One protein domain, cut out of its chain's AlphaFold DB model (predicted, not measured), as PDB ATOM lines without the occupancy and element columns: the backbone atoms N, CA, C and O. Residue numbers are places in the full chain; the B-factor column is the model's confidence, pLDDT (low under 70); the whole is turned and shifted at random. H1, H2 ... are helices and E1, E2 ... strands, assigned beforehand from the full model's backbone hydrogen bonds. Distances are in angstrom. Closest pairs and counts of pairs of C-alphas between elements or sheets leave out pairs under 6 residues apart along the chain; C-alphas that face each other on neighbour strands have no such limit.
ATOM      1  N   ILE A   6     160.514 190.538 217.439       93.88
ATOM      2  CA  ILE A   6     159.901 189.273 217.018       93.88
ATOM      3  C   ILE A   6     160.865 188.573 216.062       93.88
ATOM      4  O   ILE A   6     161.496 189.232 215.240       93.88
ATOM      5  N   TYR A   7     160.980 187.254 216.167       94.19
ATOM      6  CA  TYR A   7     161.761 186.429 215.250       94.19
ATOM      7  C   TYR A   7     161.265 184.980 215.276       94.19
ATOM      8  O   TYR A   7     160.525 184.563 216.167       94.19
ATOM      9  N   PHE A   8     161.656 184.198 214.284       94.19
ATOM     10  CA  PHE A   8     161.350 182.783 214.167       94.19
ATOM     11  C   PHE A   8     162.497 181.933 214.722       94.19
ATOM     12  O   PHE A   8     163.676 182.257 214.578       94.19
ATOM     13  N   ALA A   9     162.149 180.828 215.367       92.25
ATOM     14  CA  ALA A   9     163.087 179.918 216.010       92.25
ATOM     15  C   ALA A   9     162.611 178.464 215.880       92.25
ATOM     16  O   ALA A   9     161.433 178.201 215.639       92.25
ATOM     17  N   ASP A  10     163.520 177.513 216.051       90.19
ATOM     18  CA  ASP A  10     163.251 176.078 216.119       90.19
ATOM     19  C   ASP A  10     163.870 175.461 217.386       90.19
ATOM     20  O   ASP A  10     164.311 176.160 218.299       90.19
ATOM     21  N   SER A  11     163.871 174.133 217.508       85.25
ATOM     22  CA  SER A  11     164.447 173.461 218.683       85.25
ATOM     23  C   SER A  11     165.944 173.724 218.895       85.25
ATOM     24  O   SER A  11     166.434 173.489 219.996       85.25
ATOM     25  N   THR A  12     166.666 174.172 217.867       84.88
ATOM     26  CA  THR A  12     168.108 174.445 217.901       84.88
ATOM     27  C   THR A  12     168.438 175.906 218.203       84.88
ATOM     28  O   THR A  12     169.530 176.184 218.694       84.88
ATOM     29  N   GLY A  13     167.494 176.830 218.000       87.88
ATOM     30  CA  GLY A  13     167.671 178.248 218.305       87.88
ATOM     31  C   GLY A  13     166.946 179.150 217.315       87.88
ATOM     32  O   GLY A  13     165.924 178.776 216.751       87.88
ATOM     33  N   GLU A  14     167.458 180.362 217.134       92.56
ATOM     34  CA  GLU A  14     166.989 181.289 216.102       92.56
ATOM     35  C   GLU A  14     167.217 180.703 214.698       92.56
ATOM     36  O   GLU A  14     168.269 180.121 214.428       92.56
ATOM     37  N   LEU A  15     166.225 180.841 213.810       92.38
ATOM     38  CA  LEU A  15     166.358 180.394 212.423       92.38
ATOM     39  C   LEU A  15     167.405 181.232 211.669       92.38
ATOM     40  O   LEU A  15     167.539 182.427 211.952       92.38
ATOM     41  N   PRO A  16     168.121 180.634 210.697       91.94
ATOM     42  CA  PRO A  16     169.192 181.305 209.969       91.94
ATOM     43  C   PRO A  16     168.686 182.505 209.158       91.94
ATOM     44  O   PRO A  16     167.538 182.534 208.713       91.94
ATOM     45  N   TRP A  17     169.580 183.468 208.935       91.62
ATOM     46  CA  TRP A  17     169.333 184.695 208.176       91.62
ATOM     47  C   TRP A  17     169.964 184.622 206.781       91.62
ATOM     48  O   TRP A  17     171.052 184.070 206.617       91.62
ATOM     49  N   GLU A  18     169.286 185.187 205.786       87.50
ATOM     50  CA  GLU A  18     169.772 185.400 204.417       87.50
ATOM     51  C   GLU A  18     169.134 186.690 203.891       87.50
ATOM     52  O   GLU A  18     167.922 186.854 204.018       87.50
ATOM     53  N   ASP A  19     169.941 187.626 203.383       83.25
ATOM     54  CA  ASP A  19     169.495 188.947 202.901       83.25
ATOM     55  C   ASP A  19     168.523 189.672 203.861       83.25
ATOM     56  O   ASP A  19     167.451 190.130 203.469       83.25
ATOM     57  N   ASP A  20     168.889 189.744 205.149       84.81
ATOM     58  CA  ASP A  20     168.104 190.361 206.235       84.81
ATOM     59  C   ASP A  20     166.708 189.747 206.482       84.81
ATOM     60  O   ASP A  20     165.864 190.340 207.159       84.81
ATOM     61  N   VAL A  21     166.460 188.524 206.003       87.88
ATOM     62  CA  VAL A  21     165.228 187.764 206.261       87.88
ATOM     63  C   VAL A  21     165.569 186.396 206.849       87.88
ATOM     64  O   VAL A  21     166.499 185.715 206.411       87.88
ATOM     65  N   GLN A  22     164.816 185.958 207.861       92.94
ATOM     66  CA  GLN A  22     164.979 184.597 208.368       92.94
ATOM     67  C   GLN A  22     164.429 183.607 207.360       92.94
ATOM     68  O   GLN A  22     163.386 183.848 206.759       92.94
ATOM     69  N   HIS A  23     165.083 182.467 207.196       89.19
ATOM     70  CA  HIS A  23     164.624 181.457 206.258       89.19
ATOM     71  C   HIS A  23     164.589 180.062 206.873       89.19
ATOM     72  O   HIS A  23     165.286 179.728 207.828       89.19
ATOM     73  N   THR A  24     163.750 179.215 206.290       87.44
ATOM     74  CA  THR A  24     163.738 177.775 206.546       87.44
ATOM     75  C   THR A  24     163.368 177.033 205.271       87.44
ATOM     76  O   THR A  24     162.943 177.640 204.292       87.44
ATOM     77  N   ARG A  25     163.519 175.711 205.259       78.88
ATOM     78  CA  ARG A  25     162.991 174.858 204.188       78.88
ATOM     79  C   ARG A  25     161.698 174.191 204.628       78.88
ATOM     80  O   ARG A  25     161.535 173.858 205.796       78.88
ATOM     81  N   GLN A  26     160.791 173.937 203.694       75.50
ATOM     82  CA  GLN A  26     159.627 173.099 203.982       75.50
ATOM     83  C   GLN A  26     160.056 171.741 204.560       75.50
ATOM     84  O   GLN A  26     161.083 171.181 204.189       75.50
ATOM     85  N   TYR A  27     159.273 171.203 205.493       72.69
ATOM     86  CA  TYR A  27     159.536 169.914 206.153       72.69
ATOM     87  C   TYR A  27     160.843 169.816 206.969       72.69
ATOM     88  O   TYR A  27     161.141 168.735 207.468       72.69
ATOM     89  N   SER A  28     161.599 170.905 207.152       70.00
ATOM     90  CA  SER A  28     162.862 170.915 207.913       70.00
ATOM     91  C   SER A  28     162.681 170.745 209.427       70.00
ATOM     92  O   SER A  28     163.639 170.431 210.127       70.00
ATOM     93  N   GLY A  29     161.466 170.941 209.947       69.50
ATOM     94  CA  GLY A  29     161.174 170.846 211.373       69.50
ATOM     95  C   GLY A  29     159.997 171.722 211.791       69.50
ATOM     96  O   GLY A  29     159.327 172.341 210.963       69.50
ATOM     97  N   ARG A  30     159.722 171.754 213.100       80.31
ATOM     98  CA  ARG A  30     158.759 172.691 213.690       80.31
ATOM     99  C   ARG A  30     159.472 173.993 214.036       80.31
ATOM    100  O   ARG A  30     160.428 173.970 214.805       80.31
ATOM    101  N   TRP A  31     158.958 175.100 213.521       89.31
ATOM    102  CA  TRP A  31     159.339 176.443 213.938       89.31
ATOM    103  C   TRP A  31     158.246 177.059 214.821       89.31
ATOM    104  O   TRP A  31     157.081 176.658 214.776       89.31
ATOM    105  N   TYR A  32     158.632 178.037 215.626       92.31
ATOM    106  CA  TYR A  32     157.766 178.849 216.468       92.31
ATOM    107  C   TYR A  32     158.213 180.312 216.384       92.31
ATOM    108  O   TYR A  32     159.346 180.611 216.008       92.31
ATOM    109  N   VAL A  33     157.316 181.233 216.720       93.75
ATOM    110  CA  VAL A  33     157.642 182.654 216.841       93.75
ATOM    111  C   VAL A  33     158.094 182.918 218.269       93.75
ATOM    112  O   VAL A  33     157.402 182.546 219.218       93.75
ATOM    113  N   GLN A  34     159.254 183.540 218.431       94.38
ATOM    114  CA  GLN A  34     159.813 183.942 219.712       94.38
ATOM    115  C   GLN A  34     159.885 185.470 219.789       94.38
ATOM    116  O   GLN A  34     160.059 186.147 218.775       94.38
ATOM    117  N   ILE A  35     159.726 186.014 220.997       93.69
ATOM    118  CA  ILE A  35     159.936 187.439 221.252       93.69
ATOM    119  C   ILE A  35     161.065 187.679 222.252       93.69
ATOM    120  O   ILE A  35     161.264 186.907 223.194       93.69
ATOM    121  N   GLU A  36     161.752 188.800 222.079       90.62
ATOM    122  CA  GLU A  36     162.678 189.381 223.049       90.62
ATOM    123  C   GLU A  36     162.033 190.613 223.690       90.62
ATOM    124  O   GLU A  36     161.832 191.642 223.041       90.62
ATOM    125  N   GLY A  37     161.691 190.496 224.974       85.25
ATOM    126  CA  GLY A  37     161.003 191.528 225.748       85.25
ATOM    127  C   GLY A  37     159.702 191.027 226.376       85.25
ATOM    128  O   GLY A  37     159.350 189.851 226.277       85.25
ATOM    129  N   PHE A  38     158.994 191.924 227.063       83.88
ATOM    130  CA  PHE A  38     157.696 191.627 227.665       83.88
ATOM    131  C   PHE A  38     156.562 191.987 226.698       83.88
ATOM    132  O   PHE A  38     156.554 193.079 226.130       83.88
ATOM    133  N   TRP A  39     155.600 191.076 226.539       89.44
ATOM    134  CA  TRP A  39     154.376 191.293 225.768       89.44
ATOM    135  C   TRP A  39     153.190 190.678 226.501       89.44
ATOM    136  O   TRP A  39     153.176 189.474 226.782       89.44
ATOM    137  N   ASP A  40     152.217 191.518 226.828       83.75
ATOM    138  CA  ASP A  40     150.956 191.151 227.473       83.75
ATOM    139  C   ASP A  40     149.872 190.735 226.464       83.75
ATOM    140  O   ASP A  40     148.938 190.022 226.833       83.75
ATOM    141  N   GLY A  41     150.024 191.119 225.194       87.62
ATOM    142  CA  GLY A  41     149.180 190.685 224.084       87.62
ATOM    143  C   GLY A  41     149.508 189.286 223.539       87.62
ATOM    144  O   GLY A  41     150.118 188.431 224.191       87.62
ATOM    145  N   SER A  42     149.098 189.039 222.293       91.94
ATOM    146  CA  SER A  42     149.360 187.787 221.568       91.94
ATOM    147  C   SER A  42     150.173 188.020 220.290       91.94
ATOM    148  O   SER A  42     150.526 189.153 219.965       91.94
ATOM    149  N   VAL A  43     150.533 186.941 219.597       93.88
ATOM    150  CA  VAL A  43     151.261 186.979 218.321       93.88
ATOM    151  C   VAL A  43     150.409 186.278 217.272       93.88
ATOM    152  O   VAL A  43     149.781 185.256 217.563       93.88
ATOM    153  N   GLY A  44     150.381 186.819 216.060       93.19
ATOM    154  CA  GLY A  44     149.662 186.236 214.932       93.19
ATOM    155  C   GLY A  44     150.493 186.223 213.659       93.19
ATOM    156  O   GLY A  44     151.521 186.891 213.564       93.19
ATOM    157  N   LEU A  45     150.026 185.469 212.668       91.19
ATOM    158  CA  LEU A  45     150.549 185.511 211.307       91.19
ATOM    159  C   LEU A  45     149.628 186.351 210.426       91.19
ATOM    160  O   LEU A  45     148.407 186.182 210.450       91.19
ATOM    161  N   LYS A  46     150.225 187.244 209.642       87.56
ATOM    162  CA  LYS A  46     149.539 188.122 208.695       87.56
ATOM    163  C   LYS A  46     149.265 187.366 207.388       87.56
ATOM    164  O   LYS A  46     150.152 186.714 206.843       87.56
ATOM    165  N   GLY A  47     148.039 187.471 206.885       76.12
ATOM    166  CA  GLY A  47     147.564 186.884 205.628       76.12
ATOM    167  C   GLY A  47     146.249 187.544 205.200       76.12
ATOM    168  O   GLY A  47     145.936 188.628 205.691       76.12
ATOM    169  N   ASP A  48     145.450 186.894 204.343       69.75
ATOM    170  CA  ASP A  48     144.092 187.374 203.997       69.75
ATOM    171  C   ASP A  48     143.184 187.480 205.236       69.75
ATOM    172  O   ASP A  48     142.271 188.299 205.304       69.75
ATOM    173  N   SER A  49     143.471 186.651 206.239       80.69
ATOM    174  CA  SER A  49     142.984 186.770 207.608       80.69
ATOM    175  C   SER A  49     144.144 186.523 208.571       80.69
ATOM    176  O   SER A  49     145.118 185.848 208.227       80.69
ATOM    177  N   ILE A  50     144.064 187.100 209.769       87.06
ATOM    178  CA  ILE A  50     145.087 186.925 210.802       87.06
ATOM    179  C   ILE A  50     144.917 185.547 211.431       87.06
ATOM    180  O   ILE A  50     143.828 185.204 211.890       87.06
ATOM    181  N   ILE A  51     146.005 184.784 211.496       87.75
ATOM    182  CA  ILE A  51     146.035 183.485 212.174       87.75
ATOM    183  C   ILE A  51     146.663 183.691 213.558       87.75
ATOM    184  O   ILE A  51     147.884 183.857 213.639       87.75
ATOM    185  N   PRO A  52     145.880 183.701 214.652       89.94
ATOM    186  CA  PRO A  52     146.436 183.821 215.995       89.94
ATOM    187  C   PRO A  52     147.247 182.569 216.356       89.94
ATOM    188  O   PRO A  52     146.823 181.440 216.097       89.94
ATOM    189  N   LEU A  53     148.416 182.767 216.964       91.69
ATOM    190  CA  LEU A  53     149.289 181.682 217.405       91.69
ATOM    191  C   LEU A  53     149.019 181.297 218.866       91.69
ATOM    192  O   LEU A  53     148.625 182.120 219.695       91.69
ATOM    193  N   LEU A  54     149.277 180.034 219.207       90.31
ATOM    194  CA  LEU A  54     149.157 179.527 220.571       90.31
ATOM    195  C   LEU A  54     150.431 179.794 221.357       90.31
ATOM    196  O   LEU A  54     151.504 179.329 220.990       90.31
ATOM    197  N   LYS A  55     150.297 180.482 222.490       90.38
ATOM    198  CA  LYS A  55     151.396 180.683 223.435       90.38
ATOM    199  C   LYS A  55     151.793 179.346 224.076       90.38
ATOM    200  O   LYS A  55     150.948 178.693 224.689       90.38
ATOM    201  N   ILE A  56     153.061 178.960 223.946       89.81
ATOM    202  CA  ILE A  56     153.626 177.717 224.516       89.81
ATOM    203  C   ILE A  56     154.579 177.972 225.684       89.81
ATOM    204  O   ILE A  56     154.749 177.111 226.542       89.81
ATOM    205  N   SER A  57     155.179 179.158 225.752       87.31
ATOM    206  CA  SER A  57     155.974 179.617 226.893       87.31
ATOM    207  C   SER A  57     155.782 181.123 227.091       87.31
ATOM    208  O   SER A  57     155.032 181.765 226.356       87.31
ATOM    209  N   SER A  58     156.458 181.712 228.081       84.31
ATOM    210  CA  SER A  58     156.413 183.160 228.334       84.31
ATOM    211  C   SER A  58     156.739 184.005 227.097       84.31
ATOM    212  O   SER A  58     156.171 185.088 226.954       84.31
ATOM    213  N   ASN A  59     157.585 183.490 226.202       90.38
ATOM    214  CA  ASN A  59     158.125 184.195 225.048       90.38
ATOM    215  C   ASN A  59     158.026 183.427 223.717       90.38
ATOM    216  O   ASN A  59     158.671 183.848 222.761       90.38
ATOM    217  N   ARG A  60     157.269 182.324 223.625       92.31
ATOM    218  CA  ARG A  60     157.140 181.527 222.387       92.31
ATOM    219  C   ARG A  60     155.693 181.230 222.022       92.31
ATOM    220  O   ARG A  60     154.877 180.922 222.897       92.31
ATOM    221  N   TRP A  61     155.418 181.236 220.722       93.31
ATOM    222  CA  TRP A  61     154.119 180.957 220.121       93.31
ATOM    223  C   TRP A  61     154.238 179.998 218.935       93.31
ATOM    224  O   TRP A  61     155.120 180.152 218.096       93.31
ATOM    225  N   GLU A  62     153.325 179.039 218.826       91.38
ATOM    226  CA  GLU A  62     153.294 178.056 217.739       91.38
ATOM    227  C   GLU A  62     151.957 178.052 216.990       91.38
ATOM    228  O   GLU A  62     150.948 178.591 217.452       91.38
ATOM    229  N   LEU A  63     151.942 177.412 215.821       87.69
ATOM    230  CA  LEU A  63     150.709 177.193 215.070       87.69
ATOM    231  C   LEU A  63     149.737 176.297 215.857       87.69
ATOM    232  O   LEU A  63     150.152 175.267 216.393       87.69
ATOM    233  N   PRO A  64     148.434 176.624 215.888       84.12
ATOM    234  CA  PRO A  64     147.451 175.820 216.602       84.12
ATOM    235  C   PRO A  64     147.297 174.411 216.003       84.12
ATOM    236  O   PRO A  64     147.257 174.249 214.786       84.12
ATOM    237  N   GLN A  65     147.192 173.376 216.849       80.44
ATOM    238  CA  GLN A  65     147.055 171.966 216.419       80.44
ATOM    239  C   GLN A  65     146.028 171.143 217.229       80.44
ATOM    240  O   GLN A  65     145.999 169.908 217.139       80.44
ATOM    241  N   ARG A  66     145.174 171.782 218.039       79.19
ATOM    242  CA  ARG A  66     144.279 171.087 218.980       79.19
ATOM    243  C   ARG A  66     143.087 170.478 218.253       79.19
ATOM    244  O   ARG A  66     142.787 169.299 218.454       79.19
ATOM    245  N   THR A  67     142.451 171.243 217.368       77.06
ATOM    246  CA  THR A  67     141.287 170.790 216.588       77.06
ATOM    247  C   THR A  67     141.678 170.276 215.199       77.06
ATOM    248  O   THR A  67     142.771 170.541 214.701       77.06
ATOM    249  N   LYS A  68     140.781 169.533 214.533       69.06
ATOM    250  CA  LYS A  68     140.994 169.098 213.140       69.06
ATOM    251  C   LYS A  68     141.189 170.296 212.199       69.06
ATOM    252  O   LYS A  68     142.105 170.274 211.387       69.06
ATOM    253  N   HIS A  69     140.375 171.338 212.371       70.50
ATOM    254  CA  HIS A  69     140.445 172.570 211.589       70.50
ATOM    255  C   HIS A  69     141.773 173.314 211.802       70.50
ATOM    256  O   HIS A  69     142.438 173.692 210.845       70.50
ATOM    257  N   GLU A  70     142.229 173.430 213.051       76.12
ATOM    258  CA  GLU A  70     143.538 174.013 213.372       76.12
ATOM    259  C   GLU A  70     144.696 173.214 212.762       76.12
ATOM    260  O   GLU A  70     145.627 173.797 212.215       76.12
ATOM    261  N   ARG A  71     144.630 171.875 212.780       69.44
ATOM    262  CA  ARG A  71     145.642 171.030 212.123       69.44
ATOM    263  C   ARG A  71     145.670 171.220 210.610       69.44
ATOM    264  O   ARG A  71     146.745 171.125 210.029       69.44
ATOM    265  N   GLU A  72     144.526 171.455 209.972       64.69
ATOM    266  CA  GLU A  72     144.451 171.764 208.538       64.69
ATOM    267  C   GLU A  72     145.085 173.129 208.237       64.69
ATOM    268  O   GLU A  72     145.930 173.209 207.346       64.69
ATOM    269  N   ILE A  73     144.794 174.158 209.043       68.50
ATOM    270  CA  ILE A  73     145.437 175.482 208.940       68.50
ATOM    271  C   ILE A  73     146.951 175.371 209.165       68.50
ATOM    272  O   ILE A  73     147.735 175.849 208.351       68.50
ATOM    273  N   SER A  74     147.379 174.704 210.240       71.19
ATOM    274  CA  SER A  74     148.795 174.521 210.571       71.19
ATOM    275  C   SER A  74     149.535 173.756 209.478       71.19
ATOM    276  O   SER A  74     150.640 174.155 209.113       71.19
ATOM    277  N   LYS A  75     148.925 172.706 208.910       66.38
ATOM    278  CA  LYS A  75     149.476 172.005 207.744       66.38
ATOM    279  C   LYS A  75     149.596 172.941 206.549       66.38
ATOM    280  O   LYS A  75     150.674 172.985 205.978       66.38
ATOM    281  N   GLY A  76     148.551 173.705 206.228       66.19
ATOM    282  CA  GLY A  76     148.552 174.650 205.112       66.19
ATOM    283  C   GLY A  76     149.633 175.727 205.232       66.19
ATOM    284  O   GLY A  76     150.306 176.020 204.250       66.19
ATOM    285  N   VAL A  77     149.860 176.268 206.434       70.69
ATOM    286  CA  VAL A  77     150.935 177.243 206.687       70.69
ATOM    287  C   VAL A  77     152.314 176.578 206.627       70.69
ATOM    288  O   VAL A  77     153.215 177.098 205.978       70.69
ATOM    289  N   ALA A  78     152.489 175.412 207.256       64.94
ATOM    290  CA  ALA A  78     153.769 174.699 207.278       64.94
ATOM    291  C   ALA A  78     154.169 174.108 205.910       64.94
ATOM    292  O   ALA A  78     155.350 173.868 205.664       64.94
ATOM    293  N   SER A  79     153.198 173.862 205.026       58.34
ATOM    294  CA  SER A  79     153.403 173.353 203.668       58.34
ATOM    295  C   SER A  79     153.386 174.441 202.595       58.34
ATOM    296  O   SER A  79     153.355 174.108 201.411       58.34
ATOM    297  N   ARG A  80     153.377 175.726 202.968       68.38
ATOM    298  CA  ARG A  80     153.417 176.852 202.024       68.38
ATOM    299  C   ARG A  80     154.857 177.302 201.788       68.38
ATOM    300  O   ARG A  80     155.660 177.292 202.712       68.38
ATOM    301  N   THR A  81     155.196 177.631 200.545       70.50
ATOM    302  CA  THR A  81     156.450 178.309 200.188       70.50
ATOM    303  C   THR A  81     156.235 179.814 200.130       70.50
ATOM    304  O   THR A  81     155.129 180.268 199.833       70.50
ATOM    305  N   GLY A  82     157.295 180.585 200.345       74.50
ATOM    306  CA  GLY A  82     157.262 182.043 200.304       74.50
ATOM    307  C   GLY A  82     157.299 182.672 201.691       74.50
ATOM    308  O   GLY A  82     157.649 182.028 202.678       74.50
ATOM    309  N   GLN A  83     156.985 183.961 201.752       82.88
ATOM    310  CA  GLN A  83     157.171 184.769 202.951       82.88
ATOM    311  C   GLN A  83     155.979 184.654 203.909       82.88
ATOM    312  O   GLN A  83     154.824 184.846 203.528       82.88
ATOM    313  N   ILE A  84     156.276 184.364 205.172       88.06
ATOM    314  CA  ILE A  84     155.356 184.399 206.303       88.06
ATOM    315  C   ILE A  84     155.713 185.618 207.149       88.06
ATOM    316  O   ILE A  84     156.878 185.825 207.476       88.06
ATOM    317  N   THR A  85     154.710 186.396 207.541       91.12
ATOM    318  CA  THR A  85     154.906 187.580 208.382       91.12
ATOM    319  C   THR A  85     154.268 187.365 209.746       91.12
ATOM    320  O   THR A  85     153.063 187.119 209.827       91.12
ATOM    321  N   ALA A  86     155.053 187.476 210.815       93.50
ATOM    322  CA  ALA A  86     154.560 187.482 212.187       93.50
ATOM    323  C   ALA A  86     154.401 188.919 212.701       93.50
ATOM    324  O   ALA A  86     155.247 189.777 212.447       93.50
ATOM    325  N   ILE A  87     153.310 189.156 213.432       94.38
ATOM    326  CA  ILE A  87     152.911 190.466 213.955       94.38
ATOM    327  C   ILE A  87     152.468 190.368 215.416       94.38
ATOM    328  O   ILE A  87     151.993 189.317 215.864       94.38
ATOM    329  N   LEU A  88     152.572 191.478 216.150       94.06
ATOM    330  CA  LEU A  88     151.975 191.602 217.479       94.06
ATOM    331  C   LEU A  88     150.479 191.896 217.377       94.06
ATOM    332  O   LEU A  88     150.035 192.706 216.559       94.06
ATOM    333  N   LEU A  89     149.717 191.255 218.257       93.06
ATOM    334  CA  LEU A  89     148.289 191.463 218.432       93.06
ATOM    335  C   LEU A  89     148.013 191.988 219.841       93.06
ATOM    336  O   LEU A  89     148.583 191.491 220.817       93.06
ATOM    337  N   ASP A  90     147.116 192.961 219.947       90.31
ATOM    338  CA  ASP A  90     146.655 193.487 221.230       90.31
ATOM    339  C   ASP A  90     145.762 192.478 221.986       90.31
ATOM    340  O   ASP A  90     145.477 191.370 221.518       90.31
ATOM    341  N   ALA A  91     145.290 192.861 223.176       85.62
ATOM    342  CA  ALA A  91     144.402 192.034 223.996       85.62
ATOM    343  C   ALA A  91     143.035 191.738 223.337       85.62
ATOM    344  O   ALA A  91     142.350 190.801 223.742       85.62
ATOM    345  N   SER A  92     142.638 192.516 222.326       84.62
ATOM    346  CA  SER A  92     141.421 192.304 221.534       84.62
ATOM    347  C   SER A  92     141.650 191.440 220.285       84.62
ATOM    348  O   SER A  92     140.699 191.143 219.562       84.62
ATOM    349  N   GLY A  93     142.895 191.014 220.039       83.06
ATOM    350  CA  GLY A  93     143.285 190.220 218.876       83.06
ATOM    351  C   GLY A  93     143.487 191.038 217.597       83.06
ATOM    352  O   GLY A  93     143.515 190.456 216.513       83.06
ATOM    353  N   LYS A  94     143.615 192.367 217.691       89.25
ATOM    354  CA  LYS A  94     143.861 193.244 216.536       89.25
ATOM    355  C   LYS A  94     145.356 193.518 216.338       89.25
ATOM    356  O   LYS A  94     146.083 193.560 217.330       89.25
ATOM    357  N   PRO A  95     145.823 193.727 215.088       90.50
ATOM    358  CA  PRO A  95     147.190 194.165 214.818       90.50
ATOM    359  C   PRO A  95     147.531 195.434 215.582       90.50
ATOM    360  O   PRO A  95     146.740 196.375 215.610       90.50
ATOM    361  N   VAL A  96     148.724 195.464 216.164       90.00
ATOM    362  CA  VAL A  96     149.243 196.662 216.816       90.00
ATOM    363  C   VAL A  96     149.912 197.548 215.773       90.00
ATOM    364  O   VAL A  96     150.909 197.152 215.159       90.00
ATOM    365  N   ASP A  97     149.379 198.752 215.593       82.62
ATOM    366  CA  ASP A  97     149.922 199.729 214.652       82.62
ATOM    367  C   ASP A  97     151.381 200.082 214.994       82.62
ATOM    368  O   ASP A  97     151.746 200.309 216.152       82.62
ATOM    369  N   SER A  98     152.228 200.116 213.959       81.94
ATOM    370  CA  SER A  98     153.669 200.409 214.059       81.94
ATOM    371  C   SER A  98     154.484 199.425 214.919       81.94
ATOM    372  O   SER A  98     155.588 199.761 215.352       81.94
ATOM    373  N   SER A  99     153.970 198.215 215.166       84.50
ATOM    374  CA  SER A  99     154.756 197.130 215.765       84.50
ATOM    375  C   SER A  99     155.769 196.538 214.768       84.50
ATOM    376  O   SER A  99     155.529 196.574 213.559       84.50
ATOM    377  N   PRO A 100     156.923 196.024 215.241       84.62
ATOM    378  CA  PRO A 100     157.893 195.350 214.385       84.62
ATOM    379  C   PRO A 100     157.275 194.090 213.773       84.62
ATOM    380  O   PRO A 100     156.612 193.317 214.462       84.62
ATOM    381  N   GLU A 101     157.521 193.874 212.483       91.94
ATOM    382  CA  GLU A 101     157.154 192.642 211.786       91.94
ATOM    383  C   GLU A 101     158.382 191.730 211.691       91.94
ATOM    384  O   GLU A 101     159.497 192.202 211.467       91.94
ATOM    385  N   ALA A 102     158.178 190.423 211.847       92.25
ATOM    386  CA  ALA A 102     159.201 189.429 211.539       92.25
ATOM    387  C   ALA A 102     158.826 188.679 210.269       92.25
ATOM    388  O   ALA A 102     157.668 188.296 210.091       92.25
ATOM    389  N   PHE A 103     159.813 188.416 209.420       91.56
ATOM    390  CA  PHE A 103     159.619 187.726 208.151       91.56
ATOM    391  C   PHE A 103     160.348 186.385 208.151       91.56
ATOM    392  O   PHE A 103     161.522 186.315 208.504       91.56
ATOM    393  N   LEU A 104     159.642 185.339 207.729       89.19
ATOM    394  CA  LEU A 104     160.190 184.013 207.484       89.19
ATOM    395  C   LEU A 104     159.992 183.643 206.018       89.19
ATOM    396  O   LEU A 104     158.863 183.431 205.582       89.19
ATOM    397  N   LEU A 105     161.079 183.515 205.270       86.00
ATOM    398  CA  LEU A 105     161.076 182.943 203.934       86.00
ATOM    399  C   LEU A 105     161.102 181.411 204.024       86.00
ATOM    400  O   LEU A 105     162.105 180.804 204.404       86.00
ATOM    401  N   VAL A 106     160.000 180.763 203.656       81.88
ATOM    402  CA  VAL A 106     159.917 179.302 203.583       81.88
ATOM    403  C   VAL A 106     160.283 178.841 202.174       81.88
ATOM    404  O   VAL A 106     159.483 178.935 201.241       81.88
ATOM    405  N   LYS A 107     161.498 178.318 202.022       77.94
ATOM    406  CA  LYS A 107     162.026 177.777 200.767       77.94
ATOM    407  C   LYS A 107     161.434 176.392 200.457       77.94
ATOM    408  O   LYS A 107     161.195 175.608 201.386       77.94
ATOM    409  N   PRO A 108     161.209 176.052 199.175       75.62
ATOM    410  CA  PRO A 108     160.709 174.739 198.769       75.62
ATOM    411  C   PRO A 108     161.659 173.601 199.188       75.62
ATOM    412  O   PRO A 108     162.872 173.787 199.295       75.62
TER     413      PRO A 108
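Overview. This is residues 6 to 108 of the 696 residues of an uncharacterized protein of Nostoc sp. HK-01 (UniProt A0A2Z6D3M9). Two four-stranded sheets lie face to face as a sandwich, with their strands crossed at 36 degrees, and the one named helix, H1, sits out at the rim, where it only grazes one sheet. Both sheets are strongly twisted, and the sheet E2 E8 E7 E4 is also curled. The printed part has 103 residues with eight named strands and one named helix, in the order E1 E2 E3 E4 E5 E6 H1 E7 E8, and its class is mixed, helices and strands. One sheet runs E1 E3 E6 E5, antiparallel throughout; the other runs E2 E8 E7 E4 and is mixed. The whole is compact and rounded, with a radius of gyration of the C-alphas of 12.9 A and spans of 34 by 34 by 26 A.

Along the chain. E1 holds residues 6 to 10 and begins at C-alpha 6 (159.901, 189.273, 217.018). E2 holds residues 21 to 25, E3 residues 32 to 36, E4 residues 42 to 46, E5 residues 54 to 57 and E6 residues 60 to 62. H1, residues 68 to 78, is 15.1 A long and begins at C-alpha 68 (140.994, 169.098, 213.140). E7, residues 82 to 89, is the longest strand at 22.3 A. E8, residues 102 to 107, is 16.1 A long and ends at C-alpha 107 (162.026, 177.777, 200.767).

Arrangement. Edge strand E1 is antiparallel to E3, with N 7 and O 34 3.0 A apart, within hydrogen-bond range. E3 is antiparallel to E6, with N 33 and O 61 at 2.8 A. E5 and E6 form a hairpin, with N 54 and O 62 at 2.8 A. In the other sheet, E2 is parallel to E8, with N 105 and O 22 at 2.8 A. E7 and E8 form a hairpin, with N 84 and O 104 at 2.8 A. E7 is antiparallel to edge strand E4, with N 44 and O 87 at 3.0 A. Between the sheets, the closest C-alphas of E1 and E8 are those of Tyr 7 and Ala 102, 5.4 A, and those of E4 and E6 are Val 43 and Trp 61, 6.9 A. H1 only grazes the sheet E2 E8 E7 E4, with its residues 77 to 78, and is not on the other sheet. In H1 every O i to N i+4 pair is within hydrogen-bond range.

Size, cuts and confidence. The two C-alphas farthest apart are those of Asp 19 and Thr 67, 36.2 A. The printed part has no cut. The one long link, E7 to E8, has 12 residues, 90 to 101. Mean pLDDT of the printed part is 84.4; 11 residues are under 70, among them 71 to 73 and 78 to 80.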